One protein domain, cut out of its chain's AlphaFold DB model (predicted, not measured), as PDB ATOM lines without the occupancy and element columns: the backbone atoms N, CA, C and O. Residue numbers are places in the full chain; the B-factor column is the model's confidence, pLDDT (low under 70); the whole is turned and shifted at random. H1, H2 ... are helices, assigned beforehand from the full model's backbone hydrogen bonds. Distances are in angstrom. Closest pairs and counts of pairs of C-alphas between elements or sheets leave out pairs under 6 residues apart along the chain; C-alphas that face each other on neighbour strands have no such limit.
ATOM      1  N   SER A 521     170.724 222.973 247.008       54.88
ATOM      2  CA  SER A 521     169.578 222.654 246.125       54.88
ATOM      3  C   SER A 521     168.287 223.443 246.383       54.88
ATOM      4  O   SER A 521     167.324 223.266 245.638       54.88
ATOM      5  N   LEU A 522     168.244 224.323 247.387       60.69
ATOM      6  CA  LEU A 522     167.047 225.098 247.757       60.69
ATOM      7  C   LEU A 522     166.458 225.960 246.624       60.69
ATOM      8  O   LEU A 522     165.272 226.275 246.665       60.69
ATOM      9  N   TRP A 523     167.242 226.336 245.608       74.50
ATOM     10  CA  TRP A 523     166.713 227.025 244.425       74.50
ATOM     11  C   TRP A 523     165.992 226.072 243.457       74.50
ATOM     12  O   TRP A 523     165.007 226.470 242.843       74.50
ATOM     13  N   ALA A 524     166.444 224.819 243.337       71.88
ATOM     14  CA  ALA A 524     165.931 223.859 242.358       71.88
ATOM     15  C   ALA A 524     164.536 223.348 242.743       71.88
ATOM     16  O   ALA A 524     163.637 223.324 241.902       71.88
ATOM     17  N   SER A 525     164.321 223.037 244.026       73.31
ATOM     18  CA  SER A 525     162.993 222.682 244.539       73.31
ATOM     19  C   SER A 525     162.022 223.866 244.485       73.31
ATOM     20  O   SER A 525     160.874 223.692 244.087       73.31
ATOM     21  N   ARG A 526     162.477 225.096 244.776       75.12
ATOM     22  CA  ARG A 526     161.667 226.319 244.602       75.12
ATOM     23  C   ARG A 526     161.296 226.580 243.138       75.12
ATOM     24  O   ARG A 526     160.160 226.948 242.865       75.12
ATOM     25  N   PHE A 527     162.221 226.367 242.204       78.12
ATOM     26  CA  PHE A 527     161.972 226.515 240.768       78.12
ATOM     27  C   PHE A 527     160.934 225.500 240.267       78.12
ATOM     28  O   PHE A 527     159.970 225.883 239.611       78.12
ATOM     29  N   VAL A 528     161.070 224.226 240.644       79.62
ATOM     30  CA  VAL A 528     160.088 223.181 240.310       79.62
ATOM     31  C   VAL A 528     158.736 223.449 240.981       79.62
ATOM     32  O   VAL A 528     157.708 223.354 240.319       79.62
ATOM     33  N   SER A 529     158.714 223.880 242.246       76.44
ATOM     34  CA  SER A 529     157.482 224.283 242.940       76.44
ATOM     35  C   SER A 529     156.779 225.473 242.275       76.44
ATOM     36  O   SER A 529     155.554 225.538 242.312       76.44
ATOM     37  N   MET A 530     157.523 226.399 241.661       81.38
ATOM     38  CA  MET A 530     156.960 227.502 240.874       81.38
ATOM     39  C   MET A 530     156.356 226.992 239.556       81.38
ATOM     40  O   MET A 530     155.226 227.348 239.233       81.38
ATOM     41  N   LEU A 531     157.051 226.093 238.844       77.12
ATOM     42  CA  LEU A 531     156.534 225.463 237.621       77.12
ATOM     43  C   LEU A 531     155.255 224.647 237.875       77.12
ATOM     44  O   LEU A 531     154.317 224.725 237.086       77.12
ATOM     45  N   LEU A 532     155.189 223.908 238.987       71.75
ATOM     46  CA  LEU A 532     153.999 223.148 239.394       71.75
ATOM     47  C   LEU A 532     152.786 224.039 239.707       71.75
ATOM     48  O   LEU A 532     151.652 223.580 239.589       71.75
ATOM     49  N   GLY A 533     153.004 225.317 240.035       75.00
ATOM     50  CA  GLY A 533     151.939 226.312 240.175       75.00
ATOM     51  C   GLY A 533     151.259 226.703 238.853       75.00
ATOM     52  O   GLY A 533     150.225 227.364 238.882       75.00
ATOM     53  N   ASN A 534     151.803 226.300 237.696       76.94
ATOM     54  CA  ASN A 534     151.251 226.593 236.374       76.94
ATOM     55  C   ASN A 534     150.979 225.294 235.594       76.94
ATOM     56  O   ASN A 534     151.832 224.768 234.878       76.94
ATOM     57  N   THR A 535     149.755 224.779 235.720       71.69
ATOM     58  CA  THR A 535     149.333 223.478 235.170       71.69
ATOM     59  C   THR A 535     149.442 223.376 233.643       71.69
ATOM     60  O   THR A 535     149.771 222.308 233.127       71.69
ATOM     61  N   GLN A 536     149.234 224.475 232.911       75.50
ATOM     62  CA  GLN A 536     149.349 224.509 231.444       75.50
ATOM     63  C   GLN A 536     150.811 224.405 230.984       75.50
ATOM     64  O   GLN A 536     151.134 223.677 230.038       75.50
ATOM     65  N   LEU A 537     151.715 225.088 231.696       76.38
ATOM     66  CA  LEU A 537     153.155 224.968 231.474       76.38
ATOM     67  C   LEU A 537     153.655 223.567 231.848       76.38
ATOM     68  O   LEU A 537     154.438 222.988 231.099       76.38
ATOM     69  N   LEU A 538     153.163 222.996 232.955       76.94
ATOM     70  CA  LEU A 538     153.488 221.632 233.378       76.94
ATOM     71  C   LEU A 538     153.088 220.592 232.324       76.94
ATOM     72  O   LEU A 538     153.921 219.769 231.955       76.94
ATOM     73  N   SER A 539     151.859 220.649 231.798       78.00
ATOM     74  CA  SER A 539     151.398 219.747 230.729       78.00
ATOM     75  C   SER A 539     152.298 219.834 229.488       78.00
ATOM     76  O   SER A 539     152.855 218.830 229.035       78.00
ATOM     77  N   SER A 540     152.547 221.056 229.005       79.06
ATOM     78  CA  SER A 540     153.422 221.314 227.851       79.06
ATOM     79  C   SER A 540     154.848 220.783 228.067       79.06
ATOM     80  O   SER A 540     155.455 220.194 227.169       79.06
ATOM     81  N   LEU A 541     155.381 220.955 229.280       84.50
ATOM     82  CA  LEU A 541     156.706 220.487 229.670       84.50
ATOM     83  C   LEU A 541     156.767 218.956 229.774       84.50
ATOM     84  O   LEU A 541     157.753 218.369 229.335       84.50
ATOM     85  N   LEU A 542     155.725 218.296 230.287       81.88
ATOM     86  CA  LEU A 542     155.643 216.833 230.350       81.88
ATOM     87  C   LEU A 542     155.566 216.205 228.953       81.88
ATOM     88  O   LEU A 542     156.305 215.257 228.688       81.88
ATOM     89  N   HIS A 543     154.779 216.772 228.033       81.62
ATOM     90  CA  HIS A 543     154.781 216.353 226.627       81.62
ATOM     91  C   HIS A 543     156.171 216.502 225.986       81.62
ATOM     92  O   HIS A 543     156.635 215.586 225.303       81.62
ATOM     93  N   ARG A 544     156.883 217.610 226.243       87.12
ATOM     94  CA  ARG A 544     158.245 217.800 225.718       87.12
ATOM     95  C   ARG A 544     159.267 216.866 226.374       87.12
ATOM     96  O   ARG A 544     160.157 216.396 225.673       87.12
ATOM     97  N   LEU A 545     159.153 216.553 227.668       87.06
ATOM     98  CA  LEU A 545     159.994 215.542 228.326       87.06
ATOM     99  C   LEU A 545     159.747 214.137 227.761       87.06
ATOM    100  O   LEU A 545     160.706 213.408 227.516       87.06
ATOM    101  N   TRP A 546     158.486 213.775 227.510       85.62
ATOM    102  CA  TRP A 546     158.126 212.506 226.877       85.62
ATOM    103  C   TRP A 546     158.768 212.377 225.491       85.62
ATOM    104  O   TRP A 546     159.473 211.407 225.227       85.62
ATOM    105  N   ASP A 547     158.598 213.382 224.630       83.62
ATOM    106  CA  ASP A 547     159.216 213.442 223.300       83.62
ATOM    107  C   ASP A 547     160.761 213.415 223.360       83.62
ATOM    108  O   ASP A 547     161.411 212.666 222.622       83.62
ATOM    109  N   LEU A 548     161.364 214.152 224.301       87.38
ATOM    110  CA  LEU A 548     162.811 214.138 224.529       87.38
ATOM    111  C   LEU A 548     163.336 212.751 224.926       87.38
ATOM    112  O   LEU A 548     164.406 212.362 224.464       87.38
ATOM    113  N   PHE A 549     162.611 211.997 225.756       86.00
ATOM    114  CA  PHE A 549     163.026 210.661 226.199       86.00
ATOM    115  C   PHE A 549     162.703 209.555 225.185       86.00
ATOM    116  O   PHE A 549     163.501 208.630 225.033       86.00
ATOM    117  N   HIS A 550     161.573 209.658 224.483       82.88
ATOM    118  CA  HIS A 550     161.082 208.638 223.555       82.88
ATOM    119  C   HIS A 550     161.735 208.743 222.167       82.88
ATOM    120  O   HIS A 550     162.194 207.737 221.628       82.88
ATOM    121  N   ASN A 551     161.821 209.960 221.609       81.00
ATOM    122  CA  ASN A 551     162.275 210.199 220.233       81.00
ATOM    123  C   ASN A 551     163.724 210.704 220.153       81.00
ATOM    124  O   ASN A 551     164.475 210.288 219.274       81.00
ATOM    125  N   GLN A 552     164.132 211.608 221.053       83.38
ATOM    126  CA  GLN A 552     165.443 212.280 220.989       83.38
ATOM    127  C   GLN A 552     166.504 211.702 221.946       83.38
ATOM    128  O   GLN A 552     167.667 212.083 221.850       83.38
ATOM    129  N   GLY A 553     166.159 210.765 222.834       80.06
ATOM    130  CA  GLY A 553     167.028 210.310 223.932       80.06
ATOM    131  C   GLY A 553     168.484 209.995 223.533       80.06
ATOM    132  O   GLY A 553     169.407 210.567 224.119       80.06
ATOM    133  N   PRO A 554     168.731 209.154 222.507       76.94
ATOM    134  CA  PRO A 554     170.085 208.816 222.061       76.94
ATOM    135  C   PRO A 554     170.926 209.972 221.486       76.94
ATOM    136  O   PRO A 554     172.139 209.801 221.371       76.94
ATOM    137  N   SER A 555     170.332 211.117 221.119       80.56
ATOM    138  CA  SER A 555     171.059 212.294 220.604       80.56
ATOM    139  C   SER A 555     171.332 213.373 221.662       80.56
ATOM    140  O   SER A 555     172.034 214.345 221.377       80.56
ATOM    141  N   LEU A 556     170.836 213.208 222.895       84.94
ATOM    142  CA  LEU A 556     171.051 214.169 223.979       84.94
ATOM    143  C   LEU A 556     172.511 214.169 224.459       84.94
ATOM    144  O   LEU A 556     173.087 213.129 224.783       84.94
ATOM    145  N   SER A 557     173.108 215.361 224.559       84.06
ATOM    146  CA  SER A 557     174.467 215.514 225.086       84.06
ATOM    147  C   SER A 557     174.535 215.213 226.588       84.06
ATOM    148  O   SER A 557     173.555 215.380 227.315       84.06
ATOM    149  N   ALA A 558     175.716 214.817 227.077       78.06
ATOM    150  CA  ALA A 558     175.933 214.445 228.478       78.06
ATOM    151  C   ALA A 558     175.387 215.487 229.478       78.06
ATOM    152  O   ALA A 558     174.693 215.126 230.424       78.06
ATOM    153  N   ALA A 559     175.612 216.780 229.219       79.25
ATOM    154  CA  ALA A 559     175.101 217.868 230.054       79.25
ATOM    155  C   ALA A 559     173.560 217.936 230.097       79.25
ATOM    156  O   ALA A 559     172.998 218.148 231.170       79.25
ATOM    157  N   HIS A 560     172.869 217.698 228.975       82.56
ATOM    158  CA  HIS A 560     171.403 217.622 228.953       82.56
ATOM    159  C   HIS A 560     170.890 216.408 229.732       82.56
ATOM    160  O   HIS A 560     169.934 216.539 230.490       82.56
ATOM    161  N   VAL A 561     171.539 215.245 229.604       84.31
ATOM    162  CA  VAL A 561     171.162 214.032 230.354       84.31
ATOM    163  C   VAL A 561     171.267 214.269 231.866       84.31
ATOM    164  O   VAL A 561     170.345 213.909 232.595       84.31
ATOM    165  N   LEU A 562     172.325 214.944 232.335       83.06
ATOM    166  CA  LEU A 562     172.461 215.356 233.738       83.06
ATOM    167  C   LEU A 562     171.399 216.395 234.142       83.06
ATOM    168  O   LEU A 562     170.716 216.216 235.147       83.06
ATOM    169  N   GLY A 563     171.204 217.462 233.363       83.25
ATOM    170  CA  GLY A 563     170.203 218.491 233.672       83.25
ATOM    171  C   GLY A 563     168.788 217.916 233.818       83.25
ATOM    172  O   GLY A 563     168.100 218.187 234.803       83.25
ATOM    173  N   LEU A 564     168.389 217.050 232.883       88.19
ATOM    174  CA  LEU A 564     167.085 216.386 232.880       88.19
ATOM    175  C   LEU A 564     166.950 215.364 234.019       88.19
ATOM    176  O   LEU A 564     165.904 215.315 234.661       88.19
ATOM    177  N   ALA A 565     167.993 214.584 234.324       86.88
ATOM    178  CA  ALA A 565     167.957 213.618 235.423       86.88
ATOM    179  C   ALA A 565     167.788 214.302 236.794       86.88
ATOM    180  O   ALA A 565     166.998 213.841 237.617       86.88
ATOM    181  N   ALA A 566     168.464 215.433 237.027       85.88
ATOM    182  CA  ALA A 566     168.303 216.215 238.255       85.88
ATOM    183  C   ALA A 566     166.920 216.880 238.326       85.88
ATOM    184  O   ALA A 566     166.284 216.872 239.380       85.88
ATOM    185  N   PHE A 567     166.433 217.420 237.203       86.88
ATOM    186  CA  PHE A 567     165.103 218.022 237.117       86.88
ATOM    187  C   PHE A 567     163.996 217.011 237.445       86.88
ATOM    188  O   PHE A 567     163.123 217.313 238.253       86.88
ATOM    189  N   VAL A 568     164.055 215.794 236.889       86.06
ATOM    190  CA  VAL A 568     163.042 214.756 237.148       86.06
ATOM    191  C   VAL A 568     163.069 214.259 238.599       86.06
ATOM    192  O   VAL A 568     162.007 213.972 239.143       86.06
ATOM    193  N   VAL A 569     164.228 214.233 239.272       85.44
ATOM    194  CA  VAL A 569     164.287 213.945 240.720       85.44
ATOM    195  C   VAL A 569     163.558 215.022 241.533       85.44
ATOM    196  O   VAL A 569     162.702 214.683 242.346       85.44
ATOM    197  N   HIS A 570     163.823 216.313 241.291       82.94
ATOM    198  CA  HIS A 570     163.099 217.389 241.993       82.94
ATOM    199  C   HIS A 570     161.606 217.417 241.647       82.94
ATOM    200  O   HIS A 570     160.785 217.704 242.520       82.94
ATOM    201  N   LEU A 571     161.237 217.078 240.408       81.81
ATOM    202  CA  LEU A 571     159.845 216.939 239.980       81.81
ATOM    203  C   LEU A 571     159.140 215.790 240.713       81.81
ATOM    204  O   LEU A 571     158.022 215.982 241.180       81.81
ATOM    205  N   ASN A 572     159.799 214.640 240.890       78.81
ATOM    206  CA  ASN A 572     159.282 213.516 241.674       78.81
ATOM    207  C   ASN A 572     159.040 213.913 243.139       78.81
ATOM    208  O   ASN A 572     157.915 213.805 243.617       78.81
ATOM    209  N   VAL A 573     160.056 214.462 243.816       77.44
ATOM    210  CA  VAL A 573     159.962 214.948 245.211       77.44
ATOM    211  C   VAL A 573     158.831 215.964 245.386       77.44
ATOM    212  O   VAL A 573     158.141 215.961 246.397       77.44
ATOM    213  N   SER A 574     158.615 216.823 244.388       74.69
ATOM    214  CA  SER A 574     157.570 217.852 244.427       74.69
ATOM    215  C   SER A 574     156.181 217.346 243.991       74.69
ATOM    216  O   SER A 574     155.225 218.116 244.024       74.69
ATOM    217  N   THR A 575     156.049 216.080 243.573       67.06
ATOM    218  CA  THR A 575     154.780 215.470 243.120       67.06
ATOM    219  C   THR A 575     154.409 214.161 243.826       67.06
ATOM    220  O   THR A 575     153.340 213.624 243.548       67.06
ATOM    221  N   THR A 576     155.183 213.694 244.815       59.34
ATOM    222  CA  THR A 576     154.805 212.571 245.709       59.34
ATOM    223  C   THR A 576     153.488 212.806 246.464       59.34
ATOM    224  O   THR A 576     152.825 211.854 246.874       59.34
ATOM    225  N   HIS A 577     153.084 214.070 246.618       56.66
ATOM    226  CA  HIS A 577     151.789 214.503 247.159       56.66
ATOM    227  C   HIS A 577     150.999 215.382 246.165       56.66
ATOM    228  O   HIS A 577     150.128 216.152 246.565       56.66
ATOM    229  N   GLY A 578     151.350 215.325 244.875       55.81
ATOM    230  CA  GLY A 578     150.787 216.160 243.810       55.81
ATOM    231  C   GLY A 578     149.695 215.465 242.981       55.81
ATOM    232  O   GLY A 578     149.339 214.318 243.248       55.81
ATOM    233  N   PRO A 579     149.157 216.150 241.954       55.69
ATOM    234  CA  PRO A 579     148.185 215.562 241.039       55.69
ATOM    235  C   PRO A 579     148.816 214.454 240.183       55.69
ATOM    236  O   PRO A 579     149.926 214.595 239.666       55.69
ATOM    237  N   LEU A 580     148.073 213.361 240.010       66.62
ATOM    238  CA  LEU A 580     148.438 212.243 239.140       66.62
ATOM    239  C   LEU A 580     148.273 212.625 237.659       66.62
ATOM    240  O   LEU A 580     147.398 213.418 237.306       66.62
ATOM    241  N   VAL A 581     149.087 212.032 236.787       68.31
ATOM    242  CA  VAL A 581     149.080 212.282 235.339       68.31
ATOM    243  C   VAL A 581     148.447 211.108 234.604       68.31
ATOM    244  O   VAL A 581     148.847 209.957 234.777       68.31
ATOM    245  N   GLN A 582     147.491 211.415 233.732       70.62
ATOM    246  CA  GLN A 582     146.965 210.486 232.740       70.62
ATOM    247  C   GLN A 582     147.608 210.799 231.383       70.62
ATOM    248  O   GLN A 582     147.700 211.960 230.989       70.62
ATOM    249  N   LEU A 583     148.090 209.766 230.695       61.09
ATOM    250  CA  LEU A 583     148.623 209.875 229.336       61.09
ATOM    251  C   LEU A 583     147.475 209.769 228.325       61.09
ATOM    252  O   LEU A 583     146.519 209.034 228.571       61.09
ATOM    253  N   ASP A 584     147.596 210.451 227.189       53.50
ATOM    254  CA  ASP A 584     146.677 210.327 226.054       53.50
ATOM    255  C   ASP A 584     147.473 209.926 224.791       53.50
ATOM    256  O   ASP A 584     148.384 210.666 224.399       53.50
ATOM    257  N   PRO A 585     147.215 208.752 224.175       56.09
ATOM    258  CA  PRO A 585     146.279 207.711 224.613       56.09
ATOM    259  C   PRO A 585     146.706 207.020 225.920       56.09
ATOM    260  O   PRO A 585     147.893 206.873 226.223       56.09
ATOM    261  N   ALA A 586     145.717 206.554 226.686       56.34
ATOM    262  CA  ALA A 586     145.920 205.949 228.000       56.34
ATOM    263  C   ALA A 586     146.605 204.570 227.919       56.34
ATOM    264  O   ALA A 586     145.968 203.545 227.690       56.34
ATOM    265  N   LEU A 587     147.922 204.551 228.153       54.97
ATOM    266  CA  LEU A 587     148.738 203.329 228.238       54.97
ATOM    267  C   LEU A 587     148.532 202.530 229.541       54.97
ATOM    268  O   LEU A 587     148.995 201.395 229.639       54.97
ATOM    269  N   LEU A 588     147.871 203.120 230.540       55.47
ATOM    270  CA  LEU A 588     147.500 202.504 231.817       55.47
ATOM    271  C   LEU A 588     146.066 202.930 232.192       55.47
ATOM    272  O   LEU A 588     145.656 204.031 231.818       55.47
ATOM    273  N   PRO A 589     145.304 202.089 232.921       49.69
ATOM    274  CA  PRO A 589     143.900 202.358 233.243       49.69
ATOM    275  C   PRO A 589     143.694 203.420 234.336       49.69
ATOM    276  O   PRO A 589     142.595 203.956 234.452       49.69
ATOM    277  N   GLU A 590     144.725 203.731 235.127       58.78
ATOM    278  CA  GLU A 590     144.669 204.695 236.230       58.78
ATOM    279  C   GLU A 590     145.701 205.825 236.038       58.78
ATOM    280  O   GLU A 590     146.775 205.581 235.475       58.78
ATOM    281  N   PRO A 591     145.422 207.057 236.511       64.00
ATOM    282  CA  PRO A 591     146.406 208.138 236.561       64.00
ATOM    283  C   PRO A 591     147.619 207.768 237.431       64.00
ATOM    284  O   PRO A 591     147.461 207.284 238.551       64.00
ATOM    285  N   VAL A 592     148.835 208.038 236.952       70.50
ATOM    286  CA  VAL A 592     150.092 207.623 237.606       70.50
ATOM    287  C   VAL A 592     150.942 208.803 238.096       70.50
ATOM    288  O   VAL A 592     150.819 209.915 237.573       70.50
ATOM    289  N   PRO A 593     151.848 208.597 239.073       73.19
ATOM    290  CA  PRO A 593     152.837 209.600 239.458       73.19
ATOM    291  C   PRO A 593     153.732 210.022 238.284       73.19
ATOM    292  O   PRO A 593     154.078 209.216 237.417       73.19
ATOM    293  N   VAL A 594     154.177 211.282 238.291       74.88
ATOM    294  CA  VAL A 594     154.973 211.876 237.200       74.88
ATOM    295  C   VAL A 594     156.255 211.088 236.902       74.88
ATOM    296  O   VAL A 594     156.601 210.890 235.737       74.88
ATOM    297  N   GLY A 595     156.945 210.596 237.937       72.06
ATOM    298  CA  GLY A 595     158.149 209.774 237.781       72.06
ATOM    299  C   GLY A 595     157.896 208.459 237.034       72.06
ATOM    300  O   GLY A 595     158.727 208.038 236.229       72.06
ATOM    301  N   ASP A 596     156.723 207.849 237.224       73.75
ATOM    302  CA  ASP A 596     156.348 206.589 236.580       73.75
ATOM    303  C   ASP A 596     155.849 206.810 235.146       73.75
ATOM    304  O   ASP A 596     156.247 206.063 234.248       73.75
ATOM    305  N   ALA A 597     155.109 207.896 234.886       76.25
ATOM    306  CA  ALA A 597     154.794 208.337 233.524       76.25
ATOM    307  C   ALA A 597     156.075 208.584 232.704       76.25
ATOM    308  O   ALA A 597     156.257 208.008 231.633       76.25
ATOM    309  N   LEU A 598     157.020 209.371 233.231       80.38
ATOM    310  CA  LEU A 598     158.304 209.624 232.565       80.38
ATOM    311  C   LEU A 598     159.175 208.360 232.453       80.38
ATOM    312  O   LEU A 598     159.988 208.251 231.535       80.38
ATOM    313  N   SER A 599     158.977 207.369 233.328       79.50
ATOM    314  CA  SER A 599     159.598 206.054 233.178       79.50
ATOM    315  C   SER A 599     159.063 205.299 231.964       79.50
ATOM    316  O   SER A 599     159.867 204.695 231.256       79.50
ATOM    317  N   LEU A 600     157.765 205.359 231.644       80.06
ATOM    318  CA  LEU A 600     157.215 204.713 230.439       80.06
ATOM    319  C   LEU A 600     157.850 205.249 229.141       80.06
ATOM    320  O   LEU A 600     158.134 204.459 228.240       80.06
ATOM    321  N   ALA A 601     158.180 206.544 229.081       80.00
ATOM    322  CA  ALA A 601     158.877 207.147 227.939       80.00
ATOM    323  C   ALA A 601     160.283 206.555 227.685       80.00
ATOM    324  O   ALA A 601     160.750 206.535 226.547       80.00
ATOM    325  N   LEU A 602     160.957 206.035 228.722       80.75
ATOM    326  CA  LEU A 602     162.291 205.421 228.634       80.75
ATOM    327  C   LEU A 602     162.220 203.981 228.083       80.75
ATOM    328  O   LEU A 602     162.387 202.994 228.813       80.75
ATOM    329  N   VAL A 603     161.953 203.861 226.781       76.25
ATOM    330  CA  VAL A 603     161.838 202.584 226.055       76.25
ATOM    331  C   VAL A 603     163.141 201.773 226.132       76.25
ATOM    332  O   VAL A 603     164.234 202.314 226.003       76.25
ATOM    333  N   CYS A 604     163.044 200.452 226.310       75.19
ATOM    334  CA  CYS A 604     164.196 199.548 226.477       75.19
ATOM    335  C   CYS A 604     164.316 198.478 225.366       75.19
ATOM    336  O   CYS A 604     164.860 197.401 225.601       75.19
ATOM    337  N   SER A 605     163.792 198.755 224.167       72.12
ATOM    338  CA  SER A 605     163.729 197.807 223.040       72.12
ATOM    339  C   SER A 605     165.052 197.655 222.280       72.12
ATOM    340  O   SER A 605     165.458 196.541 221.961       72.12
ATOM    341  N   THR A 606     165.751 198.759 221.995       74.94
ATOM    342  CA  THR A 606     167.005 198.762 221.220       74.94
ATOM    343  C   THR A 606     168.236 198.892 222.119       74.94
ATOM    344  O   THR A 606     168.160 199.393 223.242       74.94
ATOM    345  N   HIS A 607     169.414 198.497 221.617       74.12
ATOM    346  CA  HIS A 607     170.679 198.688 222.341       74.12
ATOM    347  C   HIS A 607     170.980 200.170 222.632       74.12
ATOM    348  O   HIS A 607     171.437 200.495 223.726       74.12
ATOM    349  N   ALA A 608     170.674 201.073 221.693       77.69
ATOM    350  CA  ALA A 608     170.842 202.514 221.888       77.69
ATOM    351  C   ALA A 608     169.929 203.048 223.005       77.69
ATOM    352  O   ALA A 608     170.397 203.761 223.894       77.69
ATOM    353  N   ASN A 609     168.657 202.641 223.015       77.62
ATOM    354  CA  ASN A 609     167.685 203.124 223.993       77.62
ATOM    355  C   ASN A 609     167.953 202.524 225.386       77.62
ATOM    356  O   ASN A 609     167.884 203.243 226.379       77.62
ATOM    357  N   MET A 610     168.383 201.255 225.476       79.75
ATOM    358  CA  MET A 610     168.882 200.667 226.730       79.75
ATOM    359  C   MET A 610     170.121 201.405 227.266       79.75
ATOM    360  O   MET A 610     170.199 201.666 228.465       79.75
ATOM    361  N   LEU A 611     171.078 201.773 226.404       81.56
ATOM    362  CA  LEU A 611     172.278 202.518 226.808       81.56
ATOM    363  C   LEU A 611     171.940 203.934 227.303       81.56
ATOM    364  O   LEU A 611     172.498 204.378 228.309       81.56
ATOM    365  N   PHE A 612     171.017 204.628 226.630       84.62
ATOM    366  CA  PHE A 612     170.481 205.913 227.082       84.62
ATOM    367  C   PHE A 612     169.760 205.776 228.432       84.62
ATOM    368  O   PHE A 612     170.101 206.488 229.377       84.62
ATOM    369  N   CYS A 613     168.842 204.813 228.559       85.25
ATOM    370  CA  CYS A 613     168.077 204.578 229.782       85.25
ATOM    371  C   CYS A 613     168.984 204.249 230.980       85.25
ATOM    372  O   CYS A 613     168.790 204.822 232.049       85.25
ATOM    373  N   VAL A 614     170.030 203.426 230.814       85.25
ATOM    374  CA  VAL A 614     171.004 203.190 231.899       85.25
ATOM    375  C   VAL A 614     171.743 204.463 232.281       85.25
ATOM    376  O   VAL A 614     171.821 204.761 233.468       85.25
ATOM    377  N   ARG A 615     172.265 205.236 231.322       85.44
ATOM    378  CA  ARG A 615     172.977 206.491 231.630       85.44
ATOM    379  C   ARG A 615     172.080 207.480 232.376       85.44
ATOM    380  O   ARG A 615     172.504 208.027 233.390       85.44
ATOM    381  N   PHE A 616     170.839 207.650 231.921       87.56
ATOM    382  CA  PHE A 616     169.855 208.531 232.549       87.56
ATOM    383  C   PHE A 616     169.448 208.053 233.952       87.56
ATOM    384  O   PHE A 616     169.526 208.821 234.907       87.56
ATOM    385  N   CYS A 617     169.073 206.780 234.117       85.44
ATOM    386  CA  CYS A 617     168.639 206.254 235.412       85.44
ATOM    387  C   CYS A 617     169.794 206.131 236.423       85.44
ATOM    388  O   CYS A 617     169.584 206.426 237.597       85.44
ATOM    389  N   VAL A 618     171.015 205.760 236.000       85.31
ATOM    390  CA  VAL A 618     172.207 205.761 236.877       85.31
ATOM    391  C   VAL A 618     172.498 207.177 237.354       85.31
ATOM    392  O   VAL A 618     172.719 207.365 238.547       85.31
ATOM    393  N   ALA A 619     172.442 208.171 236.460       84.88
ATOM    394  CA  ALA A 619     172.582 209.570 236.843       84.88
ATOM    395  C   ALA A 619     171.498 209.971 237.863       84.88
ATOM    396  O   ALA A 619     171.835 210.394 238.967       84.88
ATOM    397  N   ALA A 620     170.213 209.782 237.542       84.75
ATOM    398  CA  ALA A 620     169.095 210.174 238.406       84.75
ATOM    399  C   ALA A 620     169.179 209.549 239.812       84.75
ATOM    400  O   ALA A 620     169.032 210.256 240.807       84.75
ATOM    401  N   VAL A 621     169.487 208.251 239.912       80.00
ATOM    402  CA  VAL A 621     169.629 207.570 241.210       80.00
ATOM    403  C   VAL A 621     170.893 208.025 241.952       80.00
ATOM    404  O   VAL A 621     170.814 208.261 243.154       80.00
ATOM    405  N   CYS A 622     172.026 208.252 241.272       78.25
ATOM    406  CA  CYS A 622     173.210 208.841 241.915       78.25
ATOM    407  C   CYS A 622     172.922 210.248 242.470       78.25
ATOM    408  O   CYS A 622     173.361 210.566 243.569       78.25
ATOM    409  N   TYR A 623     172.168 211.085 241.749       79.38
ATOM    410  CA  TYR A 623     171.769 212.415 242.228       79.38
ATOM    411  C   TYR A 623     170.844 212.333 243.445       79.38
ATOM    412  O   TYR A 623     171.070 213.036 244.431       79.38
ATOM    413  N   GLY A 624     169.829 211.464 243.381       74.56
ATOM    414  CA  GLY A 624     168.898 211.217 244.479       74.56
ATOM    415  C   GLY A 624     169.614 210.757 245.747       74.56
ATOM    416  O   GLY A 624     169.419 211.351 246.803       74.56
ATOM    417  N   MET A 625     170.520 209.780 245.629       71.62
ATOM    418  CA  MET A 625     171.313 209.271 246.754       71.62
ATOM    419  C   MET A 625     172.226 210.344 247.362       71.62
ATOM    420  O   MET A 625     172.152 210.576 248.564       71.62
ATOM    421  N   CYS A 626     172.985 211.088 246.547       69.88
ATOM    422  CA  CYS A 626     173.841 212.170 247.049       69.88
ATOM    423  C   CYS A 626     173.061 213.257 247.820       69.88
ATOM    424  O   CYS A 626     173.625 213.889 248.708       69.88
ATOM    425  N   ARG A 627     171.781 213.503 247.489       67.56
ATOM    426  CA  ARG A 627     170.906 214.407 248.261       67.56
ATOM    427  C   ARG A 627     170.350 213.726 249.511       67.56
ATOM    428  O   ARG A 627     170.354 214.344 250.575       67.56
ATOM    429  N   ALA A 628     169.919 212.471 249.397       58.66
ATOM    430  CA  ALA A 628     169.384 211.669 250.493       58.66
ATOM    431  C   ALA A 628     170.369 211.558 251.671       58.66
ATOM    432  O   ALA A 628     169.952 211.695 252.820       58.66
ATOM    433  N   ASP A 629     171.673 211.433 251.404       54.59
ATOM    434  CA  ASP A 629     172.725 211.382 252.433       54.59
ATOM    435  C   ASP A 629     172.740 212.608 253.383       54.59
ATOM    436  O   ASP A 629     173.309 212.535 254.470       54.59
ATOM    437  N   SER A 630     172.089 213.725 253.016       50.06
ATOM    438  CA  SER A 630     171.944 214.930 253.859       50.06
ATOM    439  C   SER A 630     170.609 215.063 254.619       50.06
ATOM    440  O   SER A 630     170.399 216.065 255.303       50.06
ATOM    441  N   LEU A 631     169.705 214.080 254.527       54.31
ATOM    442  CA  LEU A 631     168.362 214.100 255.131       54.31
ATOM    443  C   LEU A 631     168.091 212.867 256.020       54.31
ATOM    444  O   LEU A 631     168.699 211.816 255.812       54.31
ATOM    445  N   PRO A 632     167.157 212.945 256.993       47.59
ATOM    446  CA  PRO A 632     166.757 211.795 257.807       47.59
ATOM    447  C   PRO A 632     166.161 210.661 256.961       47.59
ATOM    448  O   PRO A 632     165.409 210.922 256.022       47.59
ATOM    449  N   GLN A 633     166.416 209.405 257.349       51.56
ATOM    450  CA  GLN A 633     166.064 208.177 256.603       51.56
ATOM    451  C   GLN A 633     164.618 208.097 256.078       51.56
ATOM    452  O   GLN A 633     164.370 207.454 255.060       51.56
ATOM    453  N   LEU A 634     163.670 208.762 256.741       47.88
ATOM    454  CA  LEU A 634     162.257 208.774 256.357       47.88
ATOM    455  C   LEU A 634     161.978 209.622 255.094       47.88
ATOM    456  O   LEU A 634     161.078 209.282 254.341       47.88
ATOM    457  N   GLN A 635     162.783 210.658 254.821       53.78
ATOM    458  CA  GLN A 635     162.702 211.497 253.607       53.78
ATOM    459  C   GLN A 635     163.711 211.091 252.516       53.78
ATOM    460  O   GLN A 635     163.704 211.636 251.415       53.78
ATOM    461  N   GLN A 636     164.595 210.126 252.794       57.94
ATOM    462  CA  GLN A 636     165.594 209.653 251.827       57.94
ATOM    463  C   GLN A 636     164.972 208.938 250.618       57.94
ATOM    464  O   GLN A 636     165.586 208.887 249.553       57.94
ATOM    465  N   GLN A 637     163.761 208.394 250.768       59.75
ATOM    466  CA  GLN A 637     163.094 207.607 249.728       59.75
ATOM    467  C   GLN A 637     162.429 208.492 248.657       59.75
ATOM    468  O   GLN A 637     162.463 208.136 247.482       59.75
ATOM    469  N   ASP A 638     161.921 209.677 249.015       65.00
ATOM    470  CA  ASP A 638     161.214 210.586 248.090       65.00
ATOM    471  C   ASP A 638     162.103 211.097 246.939       65.00
ATOM    472  O   ASP A 638     161.637 211.346 245.823       65.00
ATOM    473  N   TYR A 639     163.410 211.219 247.204       69.31
ATOM    474  CA  TYR A 639     164.436 211.641 246.244       69.31
ATOM    475  C   TYR A 639     164.845 210.537 245.254       69.31
ATOM    476  O   TYR A 639     165.667 210.787 244.369       69.31
ATOM    477  N   ILE A 640     164.298 209.322 245.368       70.81
ATOM    478  CA  ILE A 640     164.674 208.175 244.539       70.81
ATOM    479  C   ILE A 640     163.451 207.676 243.766       70.81
ATOM    480  O   ILE A 640     162.547 207.052 244.308       70.81
ATOM    481  N   VAL A 641     163.445 207.921 242.452       73.69
ATOM    482  CA  VAL A 641     162.351 207.503 241.561       73.69
ATOM    483  C   VAL A 641     162.297 205.971 241.478       73.69
ATOM    484  O   VAL A 641     163.105 205.336 240.792       73.69
ATOM    485  N   THR A 642     161.332 205.368 242.172       68.75
ATOM    486  CA  THR A 642     161.206 203.912 242.359       68.75
ATOM    487  C   THR A 642     161.192 203.122 241.046       68.75
ATOM    488  O   THR A 642     161.793 202.048 240.964       68.75
ATOM    489  N   SER A 643     160.560 203.629 239.985       72.06
ATOM    490  CA  SER A 643     160.565 202.960 238.676       72.06
ATOM    491  C   SER A 643     161.900 203.066 237.928       72.06
ATOM    492  O   SER A 643     162.233 202.147 237.178       72.06
ATOM    493  N   PHE A 644     162.716 204.101 238.162       78.69
ATOM    494  CA  PHE A 644     164.088 204.154 237.637       78.69
ATOM    495  C   PHE A 644     164.983 203.141 238.358       78.69
ATOM    496  O   PHE A 644     165.731 202.420 237.700       78.69
ATOM    497  N   TYR A 645     164.848 203.007 239.684       70.94
ATOM    498  CA  TYR A 645     165.518 201.951 240.453       70.94
ATOM    499  C   TYR A 645     165.143 200.551 239.933       70.94
ATOM    500  O   TYR A 645     166.027 199.772 239.576       70.94
ATOM    501  N   LYS A 646     163.840 200.267 239.763       69.62
ATOM    502  CA  LYS A 646     163.345 199.015 239.153       69.62
ATOM    503  C   LYS A 646     163.949 198.757 237.763       69.62
ATOM    504  O   LYS A 646     164.342 197.628 237.475       69.62
ATOM    505  N   LYS A 647     164.094 199.783 236.912       72.25
ATOM    506  CA  LYS A 647     164.765 199.645 235.605       72.25
ATOM    507  C   LYS A 647     166.263 199.355 235.727       72.25
ATOM    508  O   LYS A 647     166.767 198.526 234.971       72.25
ATOM    509  N   LEU A 648     166.976 199.952 236.684       73.12
ATOM    510  CA  LEU A 648     168.394 199.644 236.916       73.12
ATOM    511  C   LEU A 648     168.627 198.198 237.370       73.12
ATOM    512  O   LEU A 648     169.587 197.586 236.902       73.12
ATOM    513  N   LEU A 649     167.741 197.632 238.200       66.06
ATOM    514  CA  LEU A 649     167.811 196.225 238.630       66.06
ATOM    515  C   LEU A 649     167.811 195.233 237.455       66.06
ATOM    516  O   LEU A 649     168.456 194.191 237.538       66.06
ATOM    517  N   TYR A 650     167.144 195.569 236.350       68.06
ATOM    518  CA  TYR A 650     167.173 194.792 235.108       68.06
ATOM    519  C   TYR A 650     168.353 195.181 234.203       68.06
ATOM    520  O   TYR A 650     169.116 194.328 233.738       68.06
ATOM    521  N   LEU A 651     168.518 196.478 233.936       73.00
ATOM    522  CA  LEU A 651     169.419 196.956 232.889       73.00
ATOM    523  C   LEU A 651     170.904 196.876 233.267       73.00
ATOM    524  O   LEU A 651     171.726 196.635 232.379       73.00
ATOM    525  N   ILE A 652     171.268 197.036 234.547       72.50
ATOM    526  CA  ILE A 652     172.667 196.904 234.986       72.50
ATOM    527  C   ILE A 652     173.141 195.451 234.786       72.50
ATOM    528  O   ILE A 652     174.084 195.267 234.017       72.50
ATOM    529  N   PRO A 653     172.478 194.402 235.315       65.88
ATOM    530  CA  PRO A 653     172.812 193.014 234.979       65.88
ATOM    531  C   PRO A 653     172.751 192.702 233.479       65.88
ATOM    532  O   PRO A 653     173.591 191.948 232.975       65.88
ATOM    533  N   ARG A 654     171.796 193.276 232.731       68.88
ATOM    534  CA  ARG A 654     171.671 193.044 231.281       68.88
ATOM    535  C   ARG A 654     172.883 193.570 230.505       68.88
ATOM    536  O   ARG A 654     173.445 192.802 229.727       68.88
ATOM    537  N   LEU A 655     173.311 194.817 230.736       71.25
ATOM    538  CA  LEU A 655     174.421 195.456 230.004       71.25
ATOM    539  C   LEU A 655     175.814 195.248 230.631       71.25
ATOM    540  O   LEU A 655     176.816 195.477 229.952       71.25
ATOM    541  N   LEU A 656     175.904 194.825 231.897       68.75
ATOM    542  CA  LEU A 656     177.155 194.550 232.614       68.75
ATOM    543  C   LEU A 656     177.147 193.117 233.180       68.75
ATOM    544  O   LEU A 656     176.787 192.909 234.340       68.75
ATOM    545  N   PRO A 657     177.589 192.107 232.404       62.72
ATOM    546  CA  PRO A 657     177.632 190.715 232.855       62.72
ATOM    547  C   PRO A 657     178.479 190.472 234.116       62.72
ATOM    548  O   PRO A 657     178.253 189.485 234.812       62.72
ATOM    549  N   GLU A 658     179.426 191.357 234.460       60.19
ATOM    550  CA  GLU A 658     180.152 191.258 235.739       60.19
ATOM    551  C   GLU A 658     179.249 191.492 236.962       60.19
ATOM    552  O   GLU A 658     179.498 190.903 238.012       60.19
ATOM    553  N   ALA A 659     178.187 192.298 236.839       57.66
ATOM    554  CA  ALA A 659     177.253 192.572 237.935       57.66
ATOM    555  C   ALA A 659     176.445 191.325 238.347       57.66
ATOM    556  O   ALA A 659     175.999 191.235 239.487       57.66
ATOM    557  N   ARG A 660     176.327 190.330 237.453       60.12
ATOM    558  CA  ARG A 660     175.697 189.022 237.719       60.12
ATOM    559  C   ARG A 660     176.557 188.095 238.587       60.12
ATOM    560  O   ARG A 660     176.055 187.095 239.082       60.12
ATOM    561  N   ARG A 661     177.858 188.382 238.724       44.06
ATOM    562  CA  ARG A 661     178.844 187.512 239.399       44.06
ATOM    563  C   ARG A 661     179.081 187.848 240.873       44.06
ATOM    564  O   ARG A 661     179.820 187.125 241.529       44.06
ATOM    565  N   ALA A 662     178.508 188.941 241.374       39.41
ATOM    566  CA  ALA A 662     178.699 189.408 242.743       39.41
ATOM    567  C   ALA A 662     177.439 189.124 243.585       39.41
ATOM    568  O   ALA A 662     176.459 189.859 243.446       39.41
ATOM    569  N   PRO A 680     185.413 211.664 243.509       39.06
ATOM    570  CA  PRO A 680     184.407 212.714 243.495       39.06
ATOM    571  C   PRO A 680     183.673 212.674 242.148       39.06
ATOM    572  O   PRO A 680     184.302 212.546 241.098       39.06
ATOM    573  N   GLY A 681     182.344 212.808 242.159       51.56
ATOM    574  CA  GLY A 681     181.579 213.022 240.925       51.56
ATOM    575  C   GLY A 681     181.032 211.780 240.207       51.56
ATOM    576  O   GLY A 681     180.866 211.835 238.991       51.56
ATOM    577  N   LEU A 682     180.650 210.709 240.922       57.31
ATOM    578  CA  LEU A 682     179.864 209.582 240.361       57.31
ATOM    579  C   LEU A 682     178.697 210.046 239.462       57.31
ATOM    580  O   LEU A 682     178.463 209.500 238.387       57.31
ATOM    581  N   TRP A 683     178.002 211.108 239.879       61.22
ATOM    582  CA  TRP A 683     176.970 211.794 239.097       61.22
ATOM    583  C   TRP A 683     177.439 212.218 237.695       61.22
ATOM    584  O   TRP A 683     176.799 211.865 236.709       61.22
ATOM    585  N   SER A 684     178.554 212.947 237.579       59.41
ATOM    586  CA  SER A 684     179.016 213.492 236.296       59.41
ATOM    587  C   SER A 684     179.705 212.437 235.422       59.41
ATOM    588  O   SER A 684     179.586 212.482 234.197       59.41
ATOM    589  N   SER A 685     180.344 211.428 236.024       61.47
ATOM    590  CA  SER A 685     180.938 210.305 235.285       61.47
ATOM    591  C   SER A 685     179.907 209.350 234.666       61.47
ATOM    592  O   SER A 685     180.265 208.583 233.763       61.47
ATOM    593  N   ALA A 686     178.637 209.407 235.098       59.72
ATOM    594  CA  ALA A 686     177.529 208.595 234.584       59.72
ATOM    595  C   ALA A 686     177.223 208.835 233.094       59.72
ATOM    596  O   ALA A 686     176.757 207.927 232.405       59.72
ATOM    597  N   THR A 687     177.483 210.045 232.594       57.28
ATOM    598  CA  THR A 687     177.134 210.474 231.228       57.28
ATOM    599  C   THR A 687     178.340 210.681 230.312       57.28
ATOM    600  O   THR A 687     178.162 210.786 229.098       57.28
ATOM    601  N   ASP A 688     179.555 210.718 230.867       61.38
ATOM    602  CA  ASP A 688     180.801 210.802 230.098       61.38
ATOM    603  C   ASP A 688     180.929 209.608 229.116       61.38
ATOM    604  O   ASP A 688     180.570 208.461 229.408       61.38
ATOM    605  N   GLY A 689     181.422 209.875 227.900       50.91
ATOM    606  CA  GLY A 689     181.369 208.902 226.799       50.91
ATOM    607  C   GLY A 689     182.303 207.695 226.951       50.91
ATOM    608  O   GLY A 689     182.047 206.633 226.381       50.91
ATOM    609  N   ASN A 690     183.374 207.833 227.736       52.00
ATOM    610  CA  ASN A 690     184.585 207.016 227.617       52.00
ATOM    611  C   ASN A 690     184.594 205.799 228.572       52.00
ATOM    612  O   ASN A 690     185.465 205.660 229.428       52.00
ATOM    613  N   ASN A 691     183.565 204.942 228.486       55.88
ATOM    614  CA  ASN A 691     183.296 203.794 229.384       55.88
ATOM    615  C   ASN A 691     183.136 204.113 230.894       55.88
ATOM    616  O   ASN A 691     182.836 203.210 231.678       55.88
ATOM    617  N   SER A 692     183.244 205.373 231.318       66.19
ATOM    618  CA  SER A 692     183.076 205.839 232.706       66.19
ATOM    619  C   SER A 692     181.721 205.472 233.322       66.19
ATOM    620  O   SER A 692     181.657 205.096 234.495       66.19
ATOM    621  N   TRP A 693     180.647 205.484 232.525       73.81
ATOM    622  CA  TRP A 693     179.314 205.068 232.969       73.81
ATOM    623  C   TRP A 693     179.296 203.621 233.488       73.81
ATOM    624  O   TRP A 693     178.554 203.319 234.419       73.81
ATOM    625  N   ARG A 694     180.156 202.733 232.958       74.62
ATOM    626  CA  ARG A 694     180.280 201.340 233.424       74.62
ATOM    627  C   ARG A 694     180.930 201.256 234.803       74.62
ATOM    628  O   ARG A 694     180.456 200.496 235.642       74.62
ATOM    629  N   LYS A 695     181.977 202.056 235.055       73.25
ATOM    630  CA  LYS A 695     182.592 202.184 236.392       73.25
ATOM    631  C   LYS A 695     181.567 202.729 237.394       73.25
ATOM    632  O   LYS A 695     181.356 202.128 238.441       73.25
ATOM    633  N   THR A 696     180.867 203.796 237.005       74.69
ATOM    634  CA  THR A 696     179.811 204.451 237.794       74.69
ATOM    635  C   THR A 696     178.693 203.472 238.173       74.69
ATOM    636  O   THR A 696     178.396 203.297 239.350       74.69
ATOM    637  N   ALA A 697     178.121 202.766 237.191       74.50
ATOM    638  CA  ALA A 697     177.060 201.786 237.413       74.50
ATOM    639  C   ALA A 697     177.520 200.598 238.276       74.50
ATOM    640  O   ALA A 697     176.761 200.126 239.118       74.50
ATOM    641  N   ARG A 698     178.769 200.132 238.113       73.69
ATOM    642  CA  ARG A 698     179.352 199.052 238.929       73.69
ATOM    643  C   ARG A 698     179.573 199.476 240.388       73.69
ATOM    644  O   ARG A 698     179.368 198.658 241.278       73.69
ATOM    645  N   HIS A 699     179.971 200.726 240.631       70.88
ATOM    646  CA  HIS A 699     180.083 201.287 241.980       70.88
ATOM    647  C   HIS A 699     178.700 201.460 242.619       70.88
ATOM    648  O   HIS A 699     178.484 200.997 243.734       70.88
ATOM    649  N   LEU A 700     177.734 202.038 241.891       75.25
ATOM    650  CA  LEU A 700     176.342 202.165 242.340       75.25
ATOM    651  C   LEU A 700     175.748 200.802 242.736       75.25
ATOM    652  O   LEU A 700     175.205 200.669 243.826       75.25
ATOM    653  N   TRP A 701     175.936 199.772 241.902       73.00
ATOM    654  CA  TRP A 701     175.463 198.402 242.152       73.00
ATOM    655  C   TRP A 701     176.020 197.767 243.436       73.00
ATOM    656  O   TRP A 701     175.383 196.897 244.023       73.00
ATOM    657  N   ARG A 702     177.215 198.189 243.867       69.50
ATOM    658  CA  ARG A 702     177.888 197.707 245.084       69.50
ATOM    659  C   ARG A 702     177.636 198.591 246.307       69.50
ATOM    660  O   ARG A 702     178.019 198.209 247.407       69.50
ATOM    661  N   HIS A 703     177.023 199.763 246.140       64.75
ATOM    662  CA  HIS A 703     176.888 200.738 247.216       64.75
ATOM    663  C   HIS A 703     175.877 200.259 248.277       64.75
ATOM    664  O   HIS A 703     174.749 199.910 247.914       64.75
ATOM    665  N   PRO A 704     176.205 200.282 249.585       57.09
ATOM    666  CA  PRO A 704     175.336 199.718 250.618       57.09
ATOM    667  C   PRO A 704     173.941 200.353 250.620       57.09
ATOM    668  O   PRO A 704     172.953 199.621 250.626       57.09
ATOM    669  N   ALA A 705     173.828 201.678 250.477       58.38
ATOM    670  CA  ALA A 705     172.526 202.349 250.396       58.38
ATOM    671  C   ALA A 705     171.694 201.934 249.156       58.38
ATOM    672  O   ALA A 705     170.476 201.821 249.254       58.38
ATOM    673  N   PHE A 706     172.322 201.597 248.019       62.91
ATOM    674  CA  PHE A 706     171.606 201.087 246.833       62.91
ATOM    675  C   PHE A 706     171.027 199.680 247.072       62.91
ATOM    676  O   PHE A 706     169.950 199.344 246.571       62.91
ATOM    677  N   THR A 707     171.713 198.863 247.878       59.00
ATOM    678  CA  THR A 707     171.241 197.523 248.269       59.00
ATOM    679  C   THR A 707     170.219 197.552 249.414       59.00
ATOM    680  O   THR A 707     169.327 196.705 249.456       59.00
ATOM    681  N   GLN A 708     170.281 198.545 250.311       54.41
ATOM    682  CA  GLN A 708     169.309 198.728 251.399       54.41
ATOM    683  C   GLN A 708     167.909 199.097 250.880       54.41
ATOM    684  O   GLN A 708     166.919 198.590 251.404       54.41
ATOM    685  N   LEU A 709     167.819 199.860 249.785       54.41
ATOM    686  CA  LEU A 709     166.560 200.138 249.068       54.41
ATOM    687  C   LEU A 709     165.859 198.868 248.530       54.41
ATOM    688  O   LEU A 709     164.681 198.904 248.183       54.41
ATOM    689  N   GLY A 710     166.564 197.731 248.471       49.78
ATOM    690  CA  GLY A 710     166.058 196.462 247.946       49.78
ATOM    691  C   GLY A 710     165.385 195.535 248.967       49.78
ATOM    692  O   GLY A 710     165.038 194.411 248.604       49.78
TER     693      GLY A 710
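This is residues 521 to 662 and 680 to 710 of the 965 residues of the protein "Fanconi anemia group A protein" of Larimichthys crocea (UniProt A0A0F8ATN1). A long helix, H5, runs through the middle of a compact body, crossed by H3 on one side and H6 on the other, with H8 and H9 packed on it as well. H4 touches both H3 and H6, and H2 packs beside H4; H1 and H7 lie at the periphery. The printed part has 173 residues with ten named helices, H1 to H10 in order, and no named strand; its class is all helix, with mostly crossed packing. The radius of gyration of the C-alphas is 15.6 A, and the outline is rounded, spanning 46 by 38 by 30 A.

H1, residues 521 to 532, and H2, residues 535 to 550, only just touch, and only at the corner, with 3 pairs of C-alphas within 8 A, the closest Leu 532 and Leu 538 at 6.2 A. H3, residues 558 to 573, touches H1, the closest C-alphas being Ser 525 and His 570 at 5.9 A. H4, residues 594 to 601, forms a helical hairpin with H3, at a steep tilt of 41 degrees; C-alphas Asn 572 and Gly 595 are closest, 5.5 A apart. H4 also touches H2, the closest C-alphas being His 550 and Ala 601 at 5.1 A. The hub is H5, residues 607 to 628. It touches H3 at a steep tilt of 54 degrees, with C-alphas Ala 565 and Ala 620 closest, at 4.7 A. H6, residues 642 to 655, touches H5, opposite ways at a steep tilt of 50 degrees; C-alphas Cys 617 and Phe 644 are closest, at 5.5 A. H7, residues 657 to 661, only just touches H6, only at the corner, with 3 pairs of C-alphas within 8 A. H8, residues 682 to 685, and H9, residues 692 to 702, both touch H5. H10, residues 704 to 708, is close to H5 but not clearly touching, Met 625 to Ala 705 being 7.9 A between C-alphas. Every O i to N i+4 pair is within hydrogen-bond range in H2, H3, H5, H9 and H10; the counts are 7 of 8 in H1, 3 of 4 in H4, 8 of 10 in H6 and 0 of 1 in H7, where 2 of 2 O i to N i+3 pairs are, and H8 is too short for such a pair.

H1 begins at C-alpha 521, (169.578, 222.654, 246.125). H2 is 22.2 A long, H3 23.1 A and H6 20.0 A. H5, 31.0 A, starts at C-alpha 607, (170.679, 198.688, 222.341). H10 ends at C-alpha 708, (169.309, 198.728, 251.399).

Residues 663 to 679 are not printed; C-alphas 662 and 680 are 24.0 A apart. The links H3 to H4 and H5 to H6 are long. Mean pLDDT of the printed part is 70.9; 67 residues are under 70, among them 626 to 639 and 680 to 692.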